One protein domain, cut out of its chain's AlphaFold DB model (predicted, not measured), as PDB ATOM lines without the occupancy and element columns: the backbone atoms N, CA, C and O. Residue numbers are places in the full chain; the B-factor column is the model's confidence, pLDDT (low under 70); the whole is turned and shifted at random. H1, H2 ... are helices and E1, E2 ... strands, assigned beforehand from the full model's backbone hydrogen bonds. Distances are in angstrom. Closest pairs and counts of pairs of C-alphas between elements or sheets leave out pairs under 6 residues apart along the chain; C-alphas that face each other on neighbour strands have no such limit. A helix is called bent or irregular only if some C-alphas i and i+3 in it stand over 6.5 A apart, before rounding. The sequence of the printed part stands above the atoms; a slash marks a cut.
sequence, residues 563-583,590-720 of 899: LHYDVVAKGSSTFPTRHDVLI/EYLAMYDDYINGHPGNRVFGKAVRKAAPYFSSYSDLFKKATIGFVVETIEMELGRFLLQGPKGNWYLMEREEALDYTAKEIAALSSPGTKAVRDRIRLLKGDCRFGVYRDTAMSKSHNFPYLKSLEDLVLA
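AT A GLANCE: This is residues 563 to 583 and 590 to 720 of the 899 residues of a protein of Phaeodactylum tricornutum (strain CCAP 1055/1) (UniProt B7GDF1). A small three-stranded sheet, E1 E2 E3, has helix H4 running across E1 and E2, and a helical hairpin lies at either end of the whole: H2 and H3, which cross H4 steeply, and H5 and H6, which meet H4 near its last residues. The second hairpin reaches away from H4 as a long arm, and the short H1 lies near H5. The printed part has 152 residues with six named helices and three named strands, in the order E1 H1 H2 H3 E2 E3 H4 H5 H6; the sheet's order is E1 E2 E3, mixed, and the class is mostly helix. It is compact, with a radius of gyration of the C-alphas of 15.7 A and spans of 43 by 35 by 27 A.

IN THESE COORDINATES: The strands are E1, residues 581 to 583, with C-alpha 581 at (-33.899, 6.490, -6.218), E2, residues 645 to 648, and E3, residues 654 to 656. H4 is residues 659 to 673, 21.1 A long. H2 is residues 603 to 619, 24.2 A, and H3 residues 624 to 640, 24.1 A. H5 is residues 676 to 693, 25.8 A, and H6 residues 701 to 719, 26.9 A, ending at (-36.288, 4.787, 13.607). H1 is residues 593 to 596. H2 and H6 are irregular: C-alphas 614 and 617, and C-alphas 705 and 708, are 7.1 A apart.

HOW THE PARTS SIT: E1 and E2 are parallel, with N 583 and O 646 2.8 A apart; E2 and E3 are an antiparallel hairpin, with N 647 and O 655 at 2.8 A. H4 is on the sheet at a height of 10.9 A, across the strands at 81 degrees to E1 on the local plane; H2 only grazes the sheet with residues 603 to 609. H2 touches H4 at a steep tilt of 63 degrees, closest at C-alphas 616 and 670, 5.0 A. H2 and H3 form a helical hairpin at 18 degrees, closest at C-alphas 611 and 634, 6.0 A. H5 and H6 form another at 20 degrees, closest at C-alphas 692 and 703, 5.2 A. H4 and H5 touch only at the corner, closest at C-alphas 672 and 679, 4.6 A. Every O i to N i+4 pair is within hydrogen-bond range in H3, H4 and H5, against 10 of 13 in H2 and 12 of 15 in H6; H1 is too short for such a pair.

THE WHOLE: The two C-alphas farthest apart are those of Met 640 and Ala 701, 44.8 A. Residues 584 to 589 are not printed, and C-alphas 583 and 590 are 17.7 A apart across the cut. Of the links that are printed whole, none is long. Residues 563 to 580 hold no named element, but residues 573 to 574 pair antiparallel with residues 654 to 655 of E3. The mean pLDDT of the printed part is 89.4; residues 567, 590 to 594 and 596 are under 70.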
ATOM      1  N   LEU A 563     -30.360 -15.954   0.189       70.50
ATOM      2  CA  LEU A 563     -31.629 -16.623   0.505       70.50
ATOM      3  C   LEU A 563     -31.870 -16.812   2.015       70.50
ATOM      4  O   LEU A 563     -33.007 -16.999   2.430       70.50
ATOM      5  N   HIS A 564     -30.826 -16.748   2.847       73.62
ATOM      6  CA  HIS A 564     -30.939 -16.943   4.296       73.62
ATOM      7  C   HIS A 564     -31.382 -15.687   5.064       73.62
ATOM      8  O   HIS A 564     -31.623 -15.778   6.264       73.62
ATOM      9  N   TYR A 565     -31.450 -14.521   4.413       72.75
ATOM     10  CA  TYR A 565     -31.686 -13.231   5.078       72.75
ATOM     11  C   TYR A 565     -33.081 -12.637   4.814       72.75
ATOM     12  O   TYR A 565     -33.284 -11.444   5.039       72.75
ATOM     13  N   ASP A 566     -34.035 -13.456   4.353       70.50
ATOM     14  CA  ASP A 566     -35.440 -13.085   4.100       70.50
ATOM     15  C   ASP A 566     -35.618 -11.824   3.231       70.50
ATOM     16  O   ASP A 566     -36.569 -11.054   3.397       70.50
ATOM     17  N   VAL A 567     -34.702 -11.584   2.287       68.69
ATOM     18  CA  VAL A 567     -34.843 -10.493   1.314       68.69
ATOM     19  C   VAL A 567     -35.787 -10.959   0.211       68.69
ATOM     20  O   VAL A 567     -35.365 -11.406  -0.852       68.69
ATOM     21  N   VAL A 568     -37.086 -10.897   0.494       71.12
ATOM     22  CA  VAL A 568     -38.134 -11.117  -0.504       71.12
ATOM     23  C   VAL A 568     -38.428  -9.772  -1.152       71.12
ATOM     24  O   VAL A 568     -39.186  -8.974  -0.606       71.12
ATOM     25  N   ALA A 569     -37.802  -9.510  -2.296       71.88
ATOM     26  CA  ALA A 569     -38.238  -8.416  -3.151       71.88
ATOM     27  C   ALA A 569     -39.516  -8.861  -3.873       71.88
ATOM     28  O   ALA A 569     -39.548  -9.932  -4.486       71.88
ATOM     29  N   LYS A 570     -40.584  -8.081  -3.720       78.94
ATOM     30  CA  LYS A 570     -41.857  -8.270  -4.418       78.94
ATOM     31  C   LYS A 570     -41.972  -7.190  -5.490       78.94
ATOM     32  O   LYS A 570     -41.417  -6.113  -5.316       78.94
ATOM     33  N   GLY A 571     -42.686  -7.491  -6.569       80.75
ATOM     34  CA  GLY A 571     -42.890  -6.569  -7.687       80.75
ATOM     35  C   GLY A 571     -42.108  -6.957  -8.939       80.75
ATOM     36  O   GLY A 571     -41.343  -7.925  -8.943       80.75
ATOM     37  N   SER A 572     -42.337  -6.203 -10.009       84.12
ATOM     38  CA  SER A 572     -41.648  -6.379 -11.285       84.12
ATOM     39  C   SER A 572     -40.222  -5.840 -11.193       84.12
ATOM     40  O   SER A 572     -39.983  -4.767 -10.626       84.12
ATOM     41  N   SER A 573     -39.267  -6.584 -11.747       86.88
ATOM     42  CA  SER A 573     -37.914  -6.071 -11.935       86.88
ATOM     43  C   SER A 573     -37.870  -5.078 -13.094       86.88
ATOM     44  O   SER A 573     -38.602  -5.228 -14.067       86.88
ATOM     45  N   THR A 574     -36.999  -4.080 -13.011       87.75
ATOM     46  CA  THR A 574     -36.786  -3.070 -14.056       87.75
ATOM     47  C   THR A 574     -35.318  -2.641 -14.074       87.75
ATOM     48  O   THR A 574     -34.568  -2.954 -13.146       87.75
ATOM     49  N   PHE A 575     -34.891  -1.929 -15.116       86.94
ATOM     50  CA  PHE A 575     -33.573  -1.300 -15.147       86.94
ATOM     51  C   PHE A 575     -33.623   0.094 -14.508       86.94
ATOM     52  O   PHE A 575     -34.633   0.798 -14.635       86.94
ATOM     53  N   PRO A 576     -32.551   0.498 -13.802       90.06
ATOM     54  CA  PRO A 576     -32.460   1.833 -13.244       90.06
ATOM     55  C   PRO A 576     -32.298   2.869 -14.358       90.06
ATOM     56  O   PRO A 576     -31.557   2.660 -15.317       90.06
ATOM     57  N   THR A 577     -32.951   4.008 -14.187       91.12
ATOM     58  CA  THR A 577     -32.787   5.228 -14.980       91.12
ATOM     59  C   THR A 577     -32.120   6.305 -14.131       91.12
ATOM     60  O   THR A 577     -32.066   6.205 -12.905       91.12
ATOM     61  N   ARG A 578     -31.667   7.384 -14.769       91.06
ATOM     62  CA  ARG A 578     -31.108   8.581 -14.120       91.06
ATOM     63  C   ARG A 578     -31.960   9.128 -12.967       91.06
ATOM     64  O   ARG A 578     -31.413   9.591 -11.963       91.06
ATOM     65  N   HIS A 579     -33.282   9.088 -13.108       95.06
ATOM     66  CA  HIS A 579     -34.224   9.712 -12.174       95.06
ATOM     67  C   HIS A 579     -34.546   8.829 -10.963       95.06
ATOM     68  O   HIS A 579     -35.072   9.319  -9.962       95.06
ATOM     69  N   ASP A 580     -34.200   7.542 -11.014       95.88
ATOM     70  CA  ASP A 580     -34.566   6.595  -9.969       95.88
ATOM     71  C   ASP A 580     -33.775   6.799  -8.670       95.88
ATOM     72  O   ASP A 580     -32.572   7.080  -8.645       95.88
ATOM     73  N   VAL A 581     -34.471   6.607  -7.555       96.06
ATOM     74  CA  VAL A 581     -33.899   6.490  -6.218       96.06
ATOM     75  C   VAL A 581     -33.577   5.025  -5.981       96.06
ATOM     76  O   VAL A 581     -34.461   4.193  -5.765       96.06
ATOM     77  N   LEU A 582     -32.291   4.714  -6.016       93.19
ATOM     78  CA  LEU A 582     -31.775   3.364  -5.879       93.19
ATOM     79  C   LEU A 582     -31.524   3.051  -4.406       93.19
ATOM     80  O   LEU A 582     -30.743   3.723  -3.730       93.19
ATOM     81  N   ILE A 583     -32.185   2.018  -3.903       91.88
ATOM     82  CA  ILE A 583     -32.088   1.567  -2.519       91.88
ATOM     83  C   ILE A 583     -31.371   0.231  -2.526       91.88
ATOM     84  O   ILE A 583     -31.940  -0.833  -2.778       91.88
ATOM     85  N   GLU A 590     -18.485  -2.416   6.114       66.56
ATOM     86  CA  GLU A 590     -17.093  -1.917   6.180       66.56
ATOM     87  C   GLU A 590     -16.215  -2.602   5.119       66.56
ATOM     88  O   GLU A 590     -15.294  -1.997   4.577       66.56
ATOM     89  N   TYR A 591     -16.574  -3.842   4.780       61.31
ATOM     90  CA  TYR A 591     -16.004  -4.652   3.707       61.31
ATOM     91  C   TYR A 591     -16.164  -4.004   2.319       61.31
ATOM     92  O   TYR A 591     -15.229  -3.965   1.529       61.31
ATOM     93  N   LEU A 592     -17.360  -3.502   1.996       66.88
ATOM     94  CA  LEU A 592     -17.699  -2.883   0.708       66.88
ATOM     95  C   LEU A 592     -17.781  -1.357   0.831       66.88
ATOM     96  O   LEU A 592     -18.461  -0.733   0.021       66.88
ATOM     97  N   ALA A 593     -17.097  -0.755   1.813       62.16
ATOM     98  CA  ALA A 593     -17.301   0.641   2.216       62.16
ATOM     99  C   ALA A 593     -17.184   1.641   1.057       62.16
ATOM    100  O   ALA A 593     -17.812   2.695   1.040       62.16
ATOM    101  N   MET A 594     -16.414   1.286   0.037       65.25
ATOM    102  CA  MET A 594     -16.276   2.066  -1.188       65.25
ATOM    103  C   MET A 594     -17.547   2.198  -2.038       65.25
ATOM    104  O   MET A 594     -17.658   3.126  -2.837       65.25
ATOM    105  N   TYR A 595     -18.508   1.291  -1.873       72.44
ATOM    106  CA  TYR A 595     -19.823   1.348  -2.506       72.44
ATOM    107  C   TYR A 595     -20.906   1.902  -1.583       72.44
ATOM    108  O   TYR A 595     -21.993   2.199  -2.083       72.44
ATOM    109  N   ASP A 596     -20.629   2.084  -0.282       69.50
ATOM    110  CA  ASP A 596     -21.607   2.602   0.692       69.50
ATOM    111  C   ASP A 596     -22.276   3.883   0.188       69.50
ATOM    112  O   ASP A 596     -23.478   4.100   0.336       69.50
ATOM    113  N   ASP A 597     -21.465   4.724  -0.436       78.12
ATOM    114  CA  ASP A 597     -21.822   6.059  -0.882       78.12
ATOM    115  C   ASP A 597     -21.862   6.165  -2.419       78.12
ATOM    116  O   ASP A 597     -22.321   7.177  -2.949       78.12
ATOM    117  N   TYR A 598     -21.459   5.118  -3.151       83.31
ATOM    118  CA  TYR A 598     -21.492   5.108  -4.618       83.31
ATOM    119  C   TYR A 598     -22.912   5.355  -5.134       83.31
ATOM    120  O   TYR A 598     -23.137   6.263  -5.931       83.31
ATOM    121  N   ILE A 599     -23.889   4.618  -4.594       86.31
ATOM    122  CA  ILE A 599     -25.308   4.789  -4.933       86.31
ATOM    123  C   ILE A 599     -25.851   6.142  -4.444       86.31
ATOM    124  O   ILE A 599     -26.722   6.724  -5.085       86.31
ATOM    125  N   ASN A 600     -25.299   6.709  -3.366       87.00
ATOM    126  CA  ASN A 600     -25.697   8.039  -2.891       87.00
ATOM    127  C   ASN A 600     -25.334   9.155  -3.887       87.00
ATOM    128  O   ASN A 600     -25.971  10.212  -3.870       87.00
ATOM    129  N   GLY A 601     -24.337   8.933  -4.751       88.12
ATOM    130  CA  GLY A 601     -23.981   9.853  -5.833       88.12
ATOM    131  C   GLY A 601     -24.843   9.721  -7.096       88.12
ATOM    132  O   GLY A 601     -24.801  10.622  -7.936       88.12
ATOM    133  N   HIS A 602     -25.685   8.683  -7.205       91.44
ATOM    134  CA  HIS A 602     -26.642   8.530  -8.306       91.44
ATOM    135  C   HIS A 602     -27.551   9.778  -8.428       91.44
ATOM    136  O   HIS A 602     -27.983  10.306  -7.394       91.44
ATOM    137  N   PRO A 603     -27.871  10.282  -9.642       92.31
ATOM    138  CA  PRO A 603     -28.614  11.537  -9.797       92.31
ATOM    139  C   PRO A 603     -29.961  11.558  -9.054       92.31
ATOM    140  O   PRO A 603     -30.190  12.475  -8.259       92.31
ATOM    141  N   GLY A 604     -30.799  10.526  -9.196       94.44
ATOM    142  CA  GLY A 604     -32.056  10.412  -8.445       94.44
ATOM    143  C   GLY A 604     -31.856  10.373  -6.922       94.44
ATOM    144  O   GLY A 604     -32.531  11.092  -6.178       94.44
ATOM    145  N   ASN A 605     -30.844   9.647  -6.428       95.06
ATOM    146  CA  ASN A 605     -30.495   9.614  -5.000       95.06
ATOM    147  C   ASN A 605     -30.039  10.979  -4.472       95.06
ATOM    148  O   ASN A 605     -30.330  11.324  -3.323       95.06
ATOM    149  N   ARG A 606     -29.361  11.794  -5.289       93.12
ATOM    150  CA  ARG A 606     -28.974  13.163  -4.914       93.12
ATOM    151  C   ARG A 606     -30.189  14.070  -4.758       93.12
ATOM    152  O   ARG A 606     -30.241  14.836  -3.787       93.12
ATOM    153  N   VAL A 607     -31.151  13.988  -5.681       95.62
ATOM    154  CA  VAL A 607     -32.416  14.741  -5.605       95.62
ATOM    155  C   VAL A 607     -33.175  14.341  -4.341       95.62
ATOM    156  O   VAL A 607     -33.499  15.205  -3.519       95.62
ATOM    157  N   PHE A 608     -33.335  13.038  -4.109       97.31
ATOM    158  CA  PHE A 608     -33.948  12.495  -2.897       97.31
ATOM    159  C   PHE A 608     -33.233  12.943  -1.625       97.31
ATOM    160  O   PHE A 608     -33.847  13.544  -0.745       97.31
ATOM    161  N   GLY A 609     -31.915  12.765  -1.544       95.50
ATOM    162  CA  GLY A 609     -31.119  13.175  -0.392       95.50
ATOM    163  C   GLY A 609     -31.225  14.675  -0.097       95.50
ATOM    164  O   GLY A 609     -31.269  15.072   1.070       95.50
ATOM    165  N   LYS A 610     -31.313  15.530  -1.126       96.00
ATOM    166  CA  LYS A 610     -31.557  16.975  -0.967       96.00
ATOM    167  C   LYS A 610     -32.948  17.246  -0.389       96.00
ATOM    168  O   LYS A 610     -33.063  18.067   0.526       96.00
ATOM    169  N   ALA A 611     -33.976  16.552  -0.872       97.19
ATOM    170  CA  ALA A 611     -35.344  16.675  -0.368       97.19
ATOM    171  C   ALA A 611     -35.448  16.221   1.102       97.19
ATOM    172  O   ALA A 611     -35.953  16.965   1.948       97.19
ATOM    173  N   VAL A 612     -34.868  15.064   1.441       97.12
ATOM    174  CA  VAL A 612     -34.811  14.530   2.813       97.12
ATOM    175  C   VAL A 612     -34.058  15.488   3.741       97.12
ATOM    176  O   VAL A 612     -34.568  15.824   4.810       97.12
ATOM    177  N   ARG A 613     -32.883  16.003   3.342       96.19
ATOM    178  CA  ARG A 613     -32.113  16.977   4.147       96.19
ATOM    179  C   ARG A 613     -32.884  18.270   4.417       96.19
ATOM    180  O   ARG A 613     -32.726  18.845   5.489       96.19
ATOM    181  N   LYS A 614     -33.722  18.721   3.477       96.81
ATOM    182  CA  LYS A 614     -34.591  19.894   3.664       96.81
ATOM    183  C   LYS A 614     -35.725  19.613   4.659       96.81
ATOM    184  O   LYS A 614     -36.095  20.503   5.421       96.81
ATOM    185  N   ALA A 615     -36.257  18.391   4.668       96.12
ATOM    186  CA  ALA A 615     -37.350  17.970   5.547       96.12
ATOM    187  C   ALA A 615     -36.902  17.622   6.983       96.12
ATOM    188  O   ALA A 615     -37.622  17.894   7.946       96.12
ATOM    189  N   ALA A 616     -35.715  17.034   7.138       96.25
ATOM    190  CA  ALA A 616     -35.239  16.436   8.385       96.25
ATOM    191  C   ALA A 616     -35.195  17.362   9.622       96.25
ATOM    192  O   ALA A 616     -35.625  16.901  10.685       96.25
ATOM    193  N   PRO A 617     -34.756  18.638   9.545       95.56
ATOM    194  CA  PRO A 617     -34.583  19.490  10.730       95.56
ATOM    195  C   PRO A 617     -35.859  19.721  11.547       95.56
ATOM    196  O   PRO A 617     -35.788  19.967  12.748       95.56
ATOM    197  N   TYR A 618     -37.028  19.636  10.910       92.19
ATOM    198  CA  TYR A 618     -38.316  19.928  11.542       92.19
ATOM    199  C   TYR A 618     -39.111  18.665  11.889       92.19
ATOM    200  O   TYR A 618     -40.044  18.710  12.695       92.19
ATOM    201  N   PHE A 619     -38.726  17.525  11.318       93.19
ATOM    202  CA  PHE A 619     -39.520  16.303  11.318       93.19
ATOM    203  C   PHE A 619     -39.822  15.757  12.719       93.19
ATOM    204  O   PHE A 619     -40.935  15.308  12.986       93.19
ATOM    205  N   SER A 620     -38.860  15.832  13.643       89.62
ATOM    206  CA  SER A 620     -39.030  15.361  15.025       89.62
ATOM    207  C   SER A 620     -40.056  16.181  15.819       89.62
ATOM    208  O   SER A 620     -40.707  15.639  16.712       89.62
ATOM    209  N   SER A 621     -40.240  17.458  15.463       92.25
ATOM    210  CA  SER A 621     -41.166  18.394  16.119       92.25
ATOM    211  C   SER A 621     -42.590  18.369  15.554       92.25
ATOM    212  O   SER A 621     -43.518  18.882  16.178       92.25
ATOM    213  N   TYR A 622     -42.778  17.779  14.374       94.12
ATOM    214  CA  TYR A 622     -44.063  17.740  13.687       94.12
ATOM    215  C   TYR A 622     -45.066  16.796  14.358       94.12
ATOM    216  O   TYR A 622     -44.711  15.739  14.885       94.12
ATOM    217  N   SER A 623     -46.351  17.162  14.285       94.50
ATOM    218  CA  SER A 623     -47.445  16.240  14.607       94.50
ATOM    219  C   SER A 623     -47.468  15.076  13.614       94.50
ATOM    220  O   SER A 623     -46.949  15.190  12.503       94.50
ATOM    221  N   ASP A 624     -48.111  13.963  13.969       92.38
ATOM    222  CA  ASP A 624     -48.185  12.790  13.084       92.38
ATOM    223  C   ASP A 624     -48.796  13.114  11.710       92.38
ATOM    224  O   ASP A 624     -48.382  12.546  10.700       92.38
ATOM    225  N   LEU A 625     -49.739  14.063  11.657       95.12
ATOM    226  CA  LEU A 625     -50.317  14.551  10.405       95.12
ATOM    227  C   LEU A 625     -49.265  15.261   9.542       95.12
ATOM    228  O   LEU A 625     -49.114  14.933   8.366       95.12
ATOM    229  N   PHE A 626     -48.504  16.191  10.126       95.62
ATOM    230  CA  PHE A 626     -47.454  16.919   9.407       95.62
ATOM    231  C   PHE A 626     -46.279  16.019   9.017       95.62
ATOM    232  O   PHE A 626     -45.718  16.200   7.940       95.62
ATOM    233  N   LYS A 627     -45.936  15.014   9.833       94.88
ATOM    234  CA  LYS A 627     -44.944  13.992   9.466       94.88
ATOM    235  C   LYS A 627     -45.374  13.241   8.209       94.88
ATOM    236  O   LYS A 627     -44.606  13.195   7.256       94.88
ATOM    237  N   LYS A 628     -46.608  12.720   8.175       95.44
ATOM    238  CA  LYS A 628     -47.159  12.028   6.995       95.44
ATOM    239  C   LYS A 628     -47.179  12.924   5.757       95.44
ATOM    240  O   LYS A 628     -46.736  12.485   4.704       95.44
ATOM    241  N   ALA A 629     -47.628  14.173   5.899       96.75
ATOM    242  CA  ALA A 629     -47.640  15.135   4.797       96.75
ATOM    243  C   ALA A 629     -46.224  15.443   4.279       96.75
ATOM    244  O   ALA A 629     -46.011  15.508   3.077       96.75
ATOM    245  N   THR A 630     -45.243  15.575   5.176       97.00
ATOM    246  CA  THR A 630     -43.839  15.820   4.803       97.00
ATOM    247  C   THR A 630     -43.231  14.630   4.061       97.00
ATOM    248  O   THR A 630     -42.521  14.824   3.081       97.00
ATOM    249  N   ILE A 631     -43.519  13.402   4.508       97.31
ATOM    250  CA  ILE A 631     -43.081  12.171   3.830       97.31
ATOM    251  C   ILE A 631     -43.701  12.094   2.430       97.31
ATOM    252  O   ILE A 631     -42.974  11.890   1.461       97.31
ATOM    253  N   GLY A 632     -45.019  12.308   2.326       97.62
ATOM    254  CA  GLY A 632     -45.738  12.328   1.051       97.62
ATOM    255  C   GLY A 632     -45.168  13.363   0.086       97.62
ATOM    256  O   GLY A 632     -44.836  13.016  -1.037       97.62
ATOM    257  N   PHE A 633     -44.925  14.586   0.565       97.56
ATOM    258  CA  PHE A 633     -44.318  15.654  -0.229       97.56
ATOM    259  C   PHE A 633     -42.938  15.277  -0.787       97.56
ATOM    260  O   PHE A 633     -42.634  15.592  -1.935       97.56
ATOM    261  N   VAL A 634     -42.087  14.608   0.002       98.00
ATOM    262  CA  VAL A 634     -40.768  14.160  -0.476       98.00
ATOM    263  C   VAL A 634     -40.907  13.099  -1.569       98.00
ATOM    264  O   VAL A 634     -40.229  13.218  -2.584       98.00
ATOM    265  N   VAL A 635     -41.789  12.108  -1.398       98.19
ATOM    266  CA  VAL A 635     -42.037  11.076  -2.421       98.19
ATOM    267  C   VAL A 635     -42.632  11.691  -3.691       98.19
ATOM    268  O   VAL A 635     -42.105  11.461  -4.772       98.19
ATOM    269  N   GLU A 636     -43.641  12.553  -3.563       97.50
ATOM    270  CA  GLU A 636     -44.259  13.268  -4.690       97.50
ATOM    271  C   GLU A 636     -43.253  14.155  -5.434       97.50
ATOM    272  O   GLU A 636     -43.321  14.275  -6.651       97.50
ATOM    273  N   THR A 637     -42.282  14.749  -4.729       97.12
ATOM    274  CA  THR A 637     -41.199  15.518  -5.367       97.12
ATOM    275  C   THR A 637     -40.356  14.645  -6.294       97.12
ATOM    276  O   THR A 637     -39.943  15.116  -7.346       97.12
ATOM    277  N   ILE A 638     -40.101  13.388  -5.924       97.88
ATOM    278  CA  ILE A 638     -39.358  12.445  -6.770       97.88
ATOM    279  C   ILE A 638     -40.206  11.996  -7.957       97.88
ATOM    280  O   ILE A 638     -39.723  12.020  -9.083       97.88
ATOM    281  N   GLU A 639     -41.478  11.679  -7.727       96.50
ATOM    282  CA  GLU A 639     -42.406  11.274  -8.791       96.50
ATOM    283  C   GLU A 639     -42.623  12.387  -9.834       96.50
ATOM    284  O   GLU A 639     -42.707  12.105 -11.026       96.50
ATOM    285  N   MET A 640     -42.664  13.660  -9.415       95.69
ATOM    286  CA  MET A 640     -42.771  14.813 -10.327       95.69
ATOM    287  C   MET A 640     -41.549  14.981 -11.240       95.69
ATOM    288  O   MET A 640     -41.684  15.526 -12.331       95.69
ATOM    289  N   GLU A 641     -40.379  14.505 -10.814       93.38
ATOM    290  CA  GLU A 641     -39.138  14.482 -11.603       93.38
ATOM    291  C   GLU A 641     -38.991  13.165 -12.390       93.38
ATOM    292  O   GLU A 641     -37.883  12.797 -12.775       93.38
ATOM    293  N   LEU A 642     -40.101  12.431 -12.584       94.44
ATOM    294  CA  LEU A 642     -40.174  11.109 -13.224       94.44
ATOM    295  C   LEU A 642     -39.356  10.016 -12.511       94.44
ATOM    296  O   LEU A 642     -39.075   8.966 -13.087       94.44
ATOM    297  N   GLY A 643     -38.969  10.236 -11.254       94.94
ATOM    298  CA  GLY A 643     -38.195   9.280 -10.474       94.94
ATOM    299  C   GLY A 643     -39.057   8.194  -9.837       94.94
ATOM    300  O   GLY A 643     -40.156   8.456  -9.343       94.94
ATOM    301  N   ARG A 644     -38.528   6.968  -9.783       96.69
ATOM    302  CA  ARG A 644     -39.133   5.830  -9.073       96.69
ATOM    303  C   ARG A 644     -38.245   5.403  -7.909       96.69
ATOM    304  O   ARG A 644     -37.071   5.752  -7.847       96.69
ATOM    305  N   PHE A 645     -38.786   4.621  -6.981       97.06
ATOM    306  CA  PHE A 645     -38.000   4.007  -5.909       97.06
ATOM    307  C   PHE A 645     -37.725   2.550  -6.265       97.06
ATOM    308  O   PHE A 645     -38.663   1.772  -6.434       97.06
ATOM    309  N   LEU A 646     -36.449   2.188  -6.386       94.62
ATOM    310  CA  LEU A 646     -36.033   0.845  -6.776       94.62
ATOM    311  C   LEU A 646     -35.273   0.165  -5.641       94.62
ATOM    312  O   LEU A 646     -34.231   0.649  -5.202       94.62
ATOM    313  N   LEU A 647     -35.761  -0.988  -5.190       92.44
ATOM    314  CA  LEU A 647     -35.108  -1.807  -4.174       92.44
ATOM    315  C   LEU A 647     -34.251  -2.884  -4.833       92.44
ATOM    316  O   LEU A 647     -34.744  -3.677  -5.635       92.44
ATOM    317  N   GLN A 648     -32.984  -2.978  -4.446       88.19
ATOM    318  CA  GLN A 648     -32.133  -4.058  -4.932       88.19
ATOM    319  C   GLN A 648     -32.501  -5.385  -4.254       88.19
ATOM    320  O   GLN A 648     -32.422  -5.518  -3.023       88.19
ATOM    321  N   GLY A 649     -32.889  -6.377  -5.056       85.44
ATOM    322  CA  GLY A 649     -33.262  -7.710  -4.583       85.44
ATOM    323  C   GLY A 649     -32.068  -8.636  -4.322       85.44
ATOM    324  O   GLY A 649     -30.914  -8.211  -4.419       85.44
ATOM    325  N   PRO A 650     -32.317  -9.924  -4.004       77.94
ATOM    326  CA  PRO A 650     -31.298 -10.901  -3.601       77.94
ATOM    327  C   PRO A 650     -30.496 -11.516  -4.753       77.94
ATOM    328  O   PRO A 650     -29.479 -12.162  -4.516       77.94
ATOM    329  N   LYS A 651     -30.888 -11.240  -5.999       76.06
ATOM    330  CA  LYS A 651     -30.100 -11.551  -7.196       76.06
ATOM    331  C   LYS A 651     -29.530 -10.310  -7.897       76.06
ATOM    332  O   LYS A 651     -28.861 -10.455  -8.900       76.06
ATOM    333  N   GLY A 652     -29.686  -9.107  -7.347       79.00
ATOM    334  CA  GLY A 652     -29.054  -7.871  -7.834       79.00
ATOM    335  C   GLY A 652     -29.984  -7.030  -8.694       79.00
ATOM    336  O   GLY A 652     -29.799  -5.824  -8.770       79.00
ATOM    337  N   ASN A 653     -31.007  -7.659  -9.258       84.25
ATOM    338  CA  ASN A 653     -32.092  -7.031  -9.992       84.25
ATOM    339  C   ASN A 653     -32.795  -5.974  -9.131       84.25
ATOM    340  O   ASN A 653     -32.939  -6.125  -7.911       84.25
ATOM    341  N   TRP A 654     -33.230  -4.910  -9.797       88.94
ATOM    342  CA  TRP A 654     -33.899  -3.768  -9.192       88.94
ATOM    343  C   TRP A 654     -35.404  -3.947  -9.287       88.94
ATOM    344  O   TRP A 654     -35.930  -4.173 -10.369       88.94
ATOM    345  N   TYR A 655     -36.087  -3.861  -8.153       92.31
ATOM    346  CA  TYR A 655     -37.528  -4.052  -8.048       92.31
ATOM    347  C   TYR A 655     -38.207  -2.716  -7.808       92.31
ATOM    348  O   TYR A 655     -37.783  -1.963  -6.929       92.31
ATOM    349  N   LEU A 656     -39.264  -2.438  -8.568       94.31
ATOM    350  CA  LEU A 656     -40.078  -1.253  -8.341       94.31
ATOM    351  C   LEU A 656     -40.790  -1.374  -6.991       94.31
ATOM    352  O   LEU A 656     -41.588  -2.287  -6.790       94.31
ATOM    353  N   MET A 657     -40.485  -0.458  -6.074       95.25
ATOM    354  CA  MET A 657     -41.147  -0.403  -4.775       95.25
ATOM    355  C   MET A 657     -42.567   0.115  -4.926       95.25
ATOM    356  O   MET A 657     -42.817   1.078  -5.656       95.25
ATOM    357  N   GLU A 658     -43.489  -0.461  -4.162       95.12
ATOM    358  CA  GLU A 658     -44.818   0.127  -4.064       95.12
ATOM    359  C   GLU A 658     -44.767   1.471  -3.330       95.12
ATOM    360  O   GLU A 658     -43.905   1.721  -2.481       95.12
ATOM    361  N   ARG A 659     -45.736   2.350  -3.615       95.69
ATOM    362  CA  ARG A 659     -45.793   3.694  -3.013       95.69
ATOM    363  C   ARG A 659     -45.751   3.642  -1.483       95.69
ATOM    364  O   ARG A 659     -45.100   4.475  -0.858       95.69
ATOM    365  N   GLU A 660     -46.416   2.668  -0.862       95.88
ATOM    366  CA  GLU A 660     -46.394   2.494   0.598       95.88
ATOM    367  C   GLU A 660     -44.992   2.168   1.135       95.88
ATOM    368  O   GLU A 660     -44.592   2.697   2.177       95.88
ATOM    369  N   GLU A 661     -44.223   1.353   0.413       94.56
ATOM    370  CA  GLU A 661     -42.846   1.010   0.769       94.56
ATOM    371  C   GLU A 661     -41.919   2.219   0.593       94.56
ATOM    372  O   GLU A 661     -41.085   2.489   1.462       94.56
ATOM    373  N   ALA A 662     -42.099   2.994  -0.483       96.38
ATOM    374  CA  ALA A 662     -41.359   4.234  -0.722       96.38
ATOM    375  C   ALA A 662     -41.624   5.280   0.376       96.38
ATOM    376  O   ALA A 662     -40.693   5.937   0.858       96.38
ATOM    377  N   LEU A 663     -42.877   5.405   0.833       96.44
ATOM    378  CA  LEU A 663     -43.251   6.257   1.968       96.44
ATOM    379  C   LEU A 663     -42.593   5.780   3.275       96.44
ATOM    380  O   LEU A 663     -42.076   6.608   4.028       96.44
ATOM    381  N   ASP A 664     -42.581   4.472   3.562       94.38
ATOM    382  CA  ASP A 664     -41.930   3.923   4.765       94.38
ATOM    383  C   ASP A 664     -40.412   4.144   4.749       94.38
ATOM    384  O   ASP A 664     -39.836   4.614   5.737       94.38
ATOM    385  N   TYR A 665     -39.766   3.880   3.612       94.88
ATOM    386  CA  TYR A 665     -38.341   4.138   3.426       94.88
ATOM    387  C   TYR A 665     -38.013   5.625   3.608       94.88
ATOM    388  O   TYR A 665     -37.140   5.985   4.401       94.88
ATOM    389  N   THR A 666     -38.780   6.509   2.968       96.69
ATOM    390  CA  THR A 666     -38.622   7.963   3.103       96.69
ATOM    391  C   THR A 666     -38.798   8.420   4.553       96.69
ATOM    392  O   THR A 666     -38.023   9.238   5.049       96.69
ATOM    393  N   ALA A 667     -39.769   7.861   5.282       95.50
ATOM    394  CA  ALA A 667     -39.963   8.154   6.699       95.50
ATOM    395  C   ALA A 667     -38.731   7.791   7.542       95.50
ATOM    396  O   ALA A 667     -38.319   8.578   8.399       95.50
ATOM    397  N   LYS A 668     -38.130   6.624   7.282       94.62
ATOM    398  CA  LYS A 668     -36.905   6.149   7.944       94.62
ATOM    399  C   LYS A 668     -35.706   7.047   7.641       94.62
ATOM    400  O   LYS A 668     -34.974   7.395   8.566       94.62
ATOM    401  N   GLU A 669     -35.543   7.478   6.394       95.31
ATOM    402  CA  GLU A 669     -34.469   8.393   5.977       95.31
ATOM    403  C   GLU A 669     -34.578   9.766   6.652       95.31
ATOM    404  O   GLU A 669     -33.610  10.259   7.242       95.31
ATOM    405  N   ILE A 670     -35.772  10.369   6.652       96.19
ATOM    406  CA  ILE A 670     -36.001  11.664   7.312       96.19
ATOM    407  C   ILE A 670     -35.800  11.526   8.830       96.19
ATOM    408  O   ILE A 670     -35.154  12.376   9.448       96.19
ATOM    409  N   ALA A 671     -36.309  10.451   9.442       94.31
ATOM    410  CA  ALA A 671     -36.121  10.182  10.867       94.31
ATOM    411  C   ALA A 671     -34.638  10.033  11.230       94.31
ATOM    412  O   ALA A 671     -34.192  10.626  12.215       94.31
ATOM    413  N   ALA A 672     -33.864   9.308  10.420       94.19
ATOM    414  CA  ALA A 672     -32.430   9.140  10.617       94.19
ATOM    415  C   ALA A 672     -31.692  10.483  10.583       94.19
ATOM    416  O   ALA A 672     -30.906  10.773  11.483       94.19
ATOM    417  N   LEU A 673     -31.986  11.333   9.593       95.00
ATOM    418  CA  LEU A 673     -31.343  12.643   9.446       95.00
ATOM    419  C   LEU A 673     -31.847  13.706  10.433       95.00
ATOM    420  O   LEU A 673     -31.206  14.747  10.571       95.00
ATOM    421  N   SER A 674     -32.954  13.465  11.141       93.50
ATOM    422  CA  SER A 674     -33.508  14.425  12.109       93.50
ATOM    423  C   SER A 674     -32.643  14.620  13.364       93.50
ATOM    424  O   SER A 674     -32.827  15.592  14.095       93.50
ATOM    425  N   SER A 675     -31.690  13.716  13.623       92.69
ATOM    426  CA  SER A 675     -30.740  13.797  14.737       92.69
ATOM    427  C   SER A 675     -29.384  13.199  14.340       92.69
ATOM    428  O   SER A 675     -29.348  12.057  13.876       92.69
ATOM    429  N   PRO A 676     -28.250  13.891  14.587       93.31
ATOM    430  CA  PRO A 676     -26.918  13.345  14.319       93.31
ATOM    431  C   PRO A 676     -26.659  11.997  15.006       93.31
ATOM    432  O   PRO A 676     -26.013  11.125  14.429       93.31
ATOM    433  N   GLY A 677     -27.191  11.807  16.220       93.88
ATOM    434  CA  GLY A 677     -27.049  10.555  16.967       93.88
ATOM    435  C   GLY A 677     -27.824   9.400  16.331       93.88
ATOM    436  O   GLY A 677     -27.280   8.311  16.180       93.88
ATOM    437  N   THR A 678     -29.067   9.645  15.904       92.25
ATOM    438  CA  THR A 678     -29.889   8.639  15.210       92.25
ATOM    439  C   THR A 678     -29.244   8.232  13.892       92.25
ATOM    440  O   THR A 678     -29.148   7.038  13.610       92.25
ATOM    441  N   LYS A 679     -28.737   9.207  13.124       92.69
ATOM    442  CA  LYS A 679     -27.992   8.949  11.891       92.69
ATOM    443  C   LYS A 679     -26.787   8.043  12.151       92.69
ATOM    444  O   LYS A 679     -26.694   6.985  11.549       92.69
ATOM    445  N   ALA A 680     -25.918   8.410  13.095       92.94
ATOM    446  CA  ALA A 680     -24.705   7.642  13.379       92.94
ATOM    447  C   ALA A 680     -25.008   6.201  13.832       92.94
ATOM    448  O   ALA A 680     -24.326   5.262  13.426       92.94
ATOM    449  N   VAL A 681     -26.048   6.009  14.654       93.56
ATOM    450  CA  VAL A 681     -26.489   4.671  15.081       93.56
ATOM    451  C   VAL A 681     -27.019   3.867  13.897       93.56
ATOM    452  O   VAL A 681     -26.659   2.701  13.755       93.56
ATOM    453  N   ARG A 682     -27.843   4.470  13.036       92.12
ATOM    454  CA  ARG A 682     -28.369   3.803  11.842       92.12
ATOM    455  C   ARG A 682     -27.256   3.417  10.874       92.12
ATOM    456  O   ARG A 682     -27.222   2.267  10.451       92.12
ATOM    457  N   ASP A 683     -26.342   4.338  10.578       89.50
ATOM    458  CA  ASP A 683     -25.193   4.091   9.702       89.50
ATOM    459  C   ASP A 683     -24.381   2.901  10.244       89.50
ATOM    460  O   ASP A 683     -24.054   1.973   9.504       89.50
ATOM    461  N   ARG A 684     -24.168   2.833  11.569       91.31
ATOM    462  CA  ARG A 684     -23.495   1.686  12.197       91.31
ATOM    463  C   ARG A 684     -24.290   0.384  12.103       91.31
ATOM    464  O   ARG A 684     -23.694  -0.665  11.866       91.31
ATOM    465  N   ILE A 685     -25.607   0.416  12.303       92.00
ATOM    466  CA  ILE A 685     -26.460  -0.775  12.161       92.00
ATOM    467  C   ILE A 685     -26.431  -1.284  10.719       92.00
ATOM    468  O   ILE A 685     -26.323  -2.492  10.509       92.00
ATOM    469  N   ARG A 686     -26.488  -0.381   9.736       88.69
ATOM    470  CA  ARG A 686     -26.382  -0.709   8.313       88.69
ATOM    471  C   ARG A 686     -25.064  -1.426   8.019       88.69
ATOM    472  O   ARG A 686     -25.129  -2.544   7.520       88.69
ATOM    473  N   LEU A 687     -23.927  -0.864   8.444       87.06
ATOM    474  CA  LEU A 687     -22.604  -1.494   8.297       87.06
ATOM    475  C   LEU A 687     -22.559  -2.900   8.909       87.06
ATOM    476  O   LEU A 687     -22.160  -3.855   8.251       87.06
ATOM    477  N   LEU A 688     -23.051  -3.062  10.143       89.56
ATOM    478  CA  LEU A 688     -23.078  -4.365  10.818       89.56
ATOM    479  C   LEU A 688     -23.987  -5.379  10.110       89.56
ATOM    480  O   LEU A 688     -23.674  -6.570  10.077       89.56
ATOM    481  N   LYS A 689     -25.118  -4.935   9.546       89.50
ATOM    482  CA  LYS A 689     -25.995  -5.785   8.725       89.50
ATOM    483  C   LYS A 689     -25.280  -6.225   7.452       89.50
ATOM    484  O   LYS A 689     -25.419  -7.389   7.073       89.50
ATOM    485  N   GLY A 690     -24.514  -5.338   6.822       84.94
ATOM    486  CA  GLY A 690     -23.672  -5.691   5.688       84.94
ATOM    487  C   GLY A 690     -22.561  -6.661   6.065       84.94
ATOM    488  O   GLY A 690     -22.416  -7.676   5.396       84.94
ATOM    489  N   ASP A 691     -21.854  -6.464   7.178       84.75
ATOM    490  CA  ASP A 691     -20.822  -7.411   7.634       84.75
ATOM    491  C   ASP A 691     -21.402  -8.792   7.951       84.75
ATOM    492  O   ASP A 691     -20.765  -9.826   7.727       84.75
ATOM    493  N   CYS A 692     -22.637  -8.809   8.458       86.69
ATOM    494  CA  CYS A 692     -23.397 -10.027   8.674       86.69
ATOM    495  C   CYS A 692     -23.729 -10.743   7.362       86.69
ATOM    496  O   CYS A 692     -23.729 -11.967   7.357       86.69
ATOM    497  N   ARG A 693     -24.011 -10.028   6.268       82.44
ATOM    498  CA  ARG A 693     -24.441 -10.621   4.988       82.44
ATOM    499  C   ARG A 693     -23.300 -10.901   4.014       82.44
ATOM    500  O   ARG A 693     -23.320 -11.935   3.356       82.44
ATOM    501  N   PHE A 694     -22.336  -9.995   3.949       77.81
ATOM    502  CA  PHE A 694     -21.328  -9.878   2.893       77.81
ATOM    503  C   PHE A 694     -19.905  -9.828   3.454       77.81
ATOM    504  O   PHE A 694     -18.966 -10.264   2.791       77.81
ATOM    505  N   GLY A 695     -19.744  -9.358   4.690       77.88
ATOM    506  CA  GLY A 695     -18.436  -9.249   5.324       77.88
ATOM    507  C   GLY A 695     -17.956 -10.522   6.019       77.88
ATOM    508  O   GLY A 695     -18.406 -11.643   5.765       77.88
ATOM    509  N   VAL A 696     -17.037 -10.325   6.964       76.88
ATOM    510  CA  VAL A 696     -16.336 -11.379   7.722       76.88
ATOM    511  C   VAL A 696     -17.256 -12.353   8.467       76.88
ATOM    512  O   VAL A 696     -16.835 -13.462   8.804       76.88
ATOM    513  N   TYR A 697     -18.505 -11.966   8.748       84.06
ATOM    514  CA  TYR A 697     -19.446 -12.771   9.530       84.06
ATOM    515  C   TYR A 697     -20.443 -13.562   8.677       84.06
ATOM    516  O   TYR A 697     -21.207 -14.348   9.252       84.06
ATOM    517  N   ARG A 698     -20.412 -13.423   7.342       80.75
ATOM    518  CA  ARG A 698     -21.407 -13.986   6.407       80.75
ATOM    519  C   ARG A 698     -21.666 -15.478   6.532       80.75
ATOM    520  O   ARG A 698     -22.803 -15.922   6.383       80.75
ATOM    521  N   ASP A 699     -20.637 -16.242   6.882       79.00
ATOM    522  CA  ASP A 699     -20.718 -17.701   6.994       79.00
ATOM    523  C   ASP A 699     -20.971 -18.197   8.422       79.00
ATOM    524  O   ASP A 699     -21.074 -19.401   8.662       79.00
ATOM    525  N   THR A 700     -21.090 -17.293   9.396       86.19
ATOM    526  CA  THR A 700     -21.319 -17.686  10.789       86.19
ATOM    527  C   THR A 700     -22.801 -17.965  11.044       86.19
ATOM    528  O   THR A 700     -23.678 -17.191  10.662       86.19
ATOM    529  N   ALA A 701     -23.097 -19.053  11.759       88.62
ATOM    530  CA  ALA A 701     -24.470 -19.373  12.163       88.62
ATOM    531  C   ALA A 701     -25.097 -18.258  13.025       88.62
ATOM    532  O   ALA A 701     -26.284 -17.969  12.912       88.62
ATOM    533  N   MET A 702     -24.282 -17.589  13.852       92.00
ATOM    534  CA  MET A 702     -24.723 -16.473  14.689       92.00
ATOM    535  C   MET A 702     -25.178 -15.270  13.855       92.00
ATOM    536  O   MET A 702     -26.211 -14.675  14.167       92.00
ATOM    537  N   SER A 703     -24.450 -14.945  12.781       89.56
ATOM    538  CA  SER A 703     -24.842 -13.886  11.850       89.56
ATOM    539  C   SER A 703     -26.209 -14.164  11.223       89.56
ATOM    540  O   SER A 703     -27.130 -13.351  11.352       89.56
ATOM    541  N   LYS A 704     -26.349 -15.362  10.635       84.38
ATOM    542  CA  LYS A 704     -27.545 -15.804   9.904       84.38
ATOM    543  C   LYS A 704     -28.786 -15.872  10.798       84.38
ATOM    544  O   LYS A 704     -29.840 -15.379  10.420       84.38
ATOM    545  N   SER A 705     -28.674 -16.462  11.990       87.38
ATOM    546  CA  SER A 705     -29.847 -16.781  12.821       87.38
ATOM    547  C   SER A 705     -30.183 -15.748  13.899       87.38
ATOM    548  O   SER A 705     -31.311 -15.747  14.393       87.38
ATOM    549  N   HIS A 706     -29.237 -14.894  14.308       91.06
ATOM    550  CA  HIS A 706     -29.421 -14.032  15.482       91.06
ATOM    551  C   HIS A 706     -29.059 -12.570  15.236       91.06
ATOM    552  O   HIS A 706     -29.896 -11.697  15.474       91.06
ATOM    553  N   ASN A 707     -27.845 -12.288  14.756       94.25
ATOM    554  CA  ASN A 707     -27.362 -10.908  14.674       94.25
ATOM    555  C   ASN A 707     -28.177 -10.095  13.671       94.25
ATOM    556  O   ASN A 707     -28.620  -9.000  14.003       94.25
ATOM    557  N   PHE A 708     -28.429 -10.631  12.474       90.94
ATOM    558  CA  PHE A 708     -29.147  -9.883  11.444       90.94
ATOM    559  C   PHE A 708     -30.607  -9.555  11.833       90.94
ATOM    560  O   PHE A 708     -30.968  -8.372  11.790       90.94
ATOM    561  N   PRO A 709     -31.443 -10.510  12.305       90.81
ATOM    562  CA  PRO A 709     -32.785 -10.190  12.804       90.81
ATOM    563  C   PRO A 709     -32.788  -9.209  13.987       90.81
ATOM    564  O   PRO A 709     -33.657  -8.334  14.068       90.81
ATOM    565  N   TYR A 710     -31.810  -9.323  14.893       94.19
ATOM    566  CA  TYR A 710     -31.654  -8.398  16.017       94.19
ATOM    567  C   TYR A 710     -31.330  -6.978  15.542       94.19
ATOM    568  O   TYR A 710     -31.986  -6.030  15.967       94.19
ATOM    569  N   LEU A 711     -30.373  -6.831  14.623       94.19
ATOM    570  CA  LEU A 711     -29.988  -5.543  14.044       94.19
ATOM    571  C   LEU A 711     -31.152  -4.888  13.293       94.19
ATOM    572  O   LEU A 711     -31.368  -3.691  13.450       94.19
ATOM    573  N   LYS A 712     -31.949  -5.664  12.545       91.50
ATOM    574  CA  LYS A 712     -33.180  -5.175  11.900       91.50
ATOM    575  C   LYS A 712     -34.189  -4.655  12.930       91.50
ATOM    576  O   LYS A 712     -34.691  -3.546  12.798       91.50
ATOM    577  N   SER A 713     -34.419  -5.418  13.999       92.31
ATOM    578  CA  SER A 713     -35.325  -5.014  15.085       92.31
ATOM    579  C   SER A 713     -34.834  -3.758  15.816       92.31
ATOM    580  O   SER A 713     -35.634  -2.913  16.218       92.31
ATOM    581  N   LEU A 714     -33.516  -3.628  15.995       94.12
ATOM    582  CA  LEU A 714     -32.888  -2.460  16.601       94.12
ATOM    583  C   LEU A 714     -33.005  -1.227  15.697       94.12
ATOM    584  O   LEU A 714     -33.309  -0.149  16.198       94.12
ATOM    585  N   GLU A 715     -32.803  -1.379  14.387       93.56
ATOM    586  CA  GLU A 715     -33.012  -0.311  13.401       93.56
ATOM    587  C   GLU A 715     -34.451   0.206  13.455       93.56
ATOM    588  O   GLU A 715     -34.667   1.407  13.624       93.56
ATOM    589  N   ASP A 716     -35.433  -0.698  13.411       91.88
ATOM    590  CA  ASP A 716     -36.849  -0.339  13.504       91.88
ATOM    591  C   ASP A 716     -37.167   0.377  14.828       91.88
ATOM    592  O   ASP A 716     -37.919   1.352  14.839       91.88
ATOM    593  N   LEU A 717     -36.564  -0.045  15.947       91.88
ATOM    594  CA  LEU A 717     -36.727   0.609  17.251       91.88
ATOM    595  C   LEU A 717     -36.134   2.026  17.273       91.88
ATOM    596  O   LEU A 717     -36.751   2.940  17.818       91.88
ATOM    597  N   VAL A 718     -34.946   2.211  16.690       91.19
ATOM    598  CA  VAL A 718     -34.250   3.508  16.618       91.19
ATOM    599  C   VAL A 718     -34.992   4.483  15.698       91.19
ATOM    600  O   VAL A 718     -35.035   5.680  15.982       91.19
ATOM    601  N   LEU A 719     -35.602   3.980  14.621       91.25
ATOM    602  CA  LEU A 719     -36.288   4.787  13.607       91.25
ATOM    603  C   LEU A 719     -37.798   4.940  13.838       91.25
ATOM    604  O   LEU A 719     -38.434   5.742  13.151       91.25
ATOM    605  N   ALA A 720     -38.382   4.246  14.822       84.44
ATOM    606  CA  ALA A 720     -39.777   4.397  15.240       84.44
ATOM    607  C   ALA A 720     -40.020   5.764  15.916       84.44
ATOM    608  O   ALA A 720     -40.263   5.881  17.116       84.44
TER     609      ALA A 720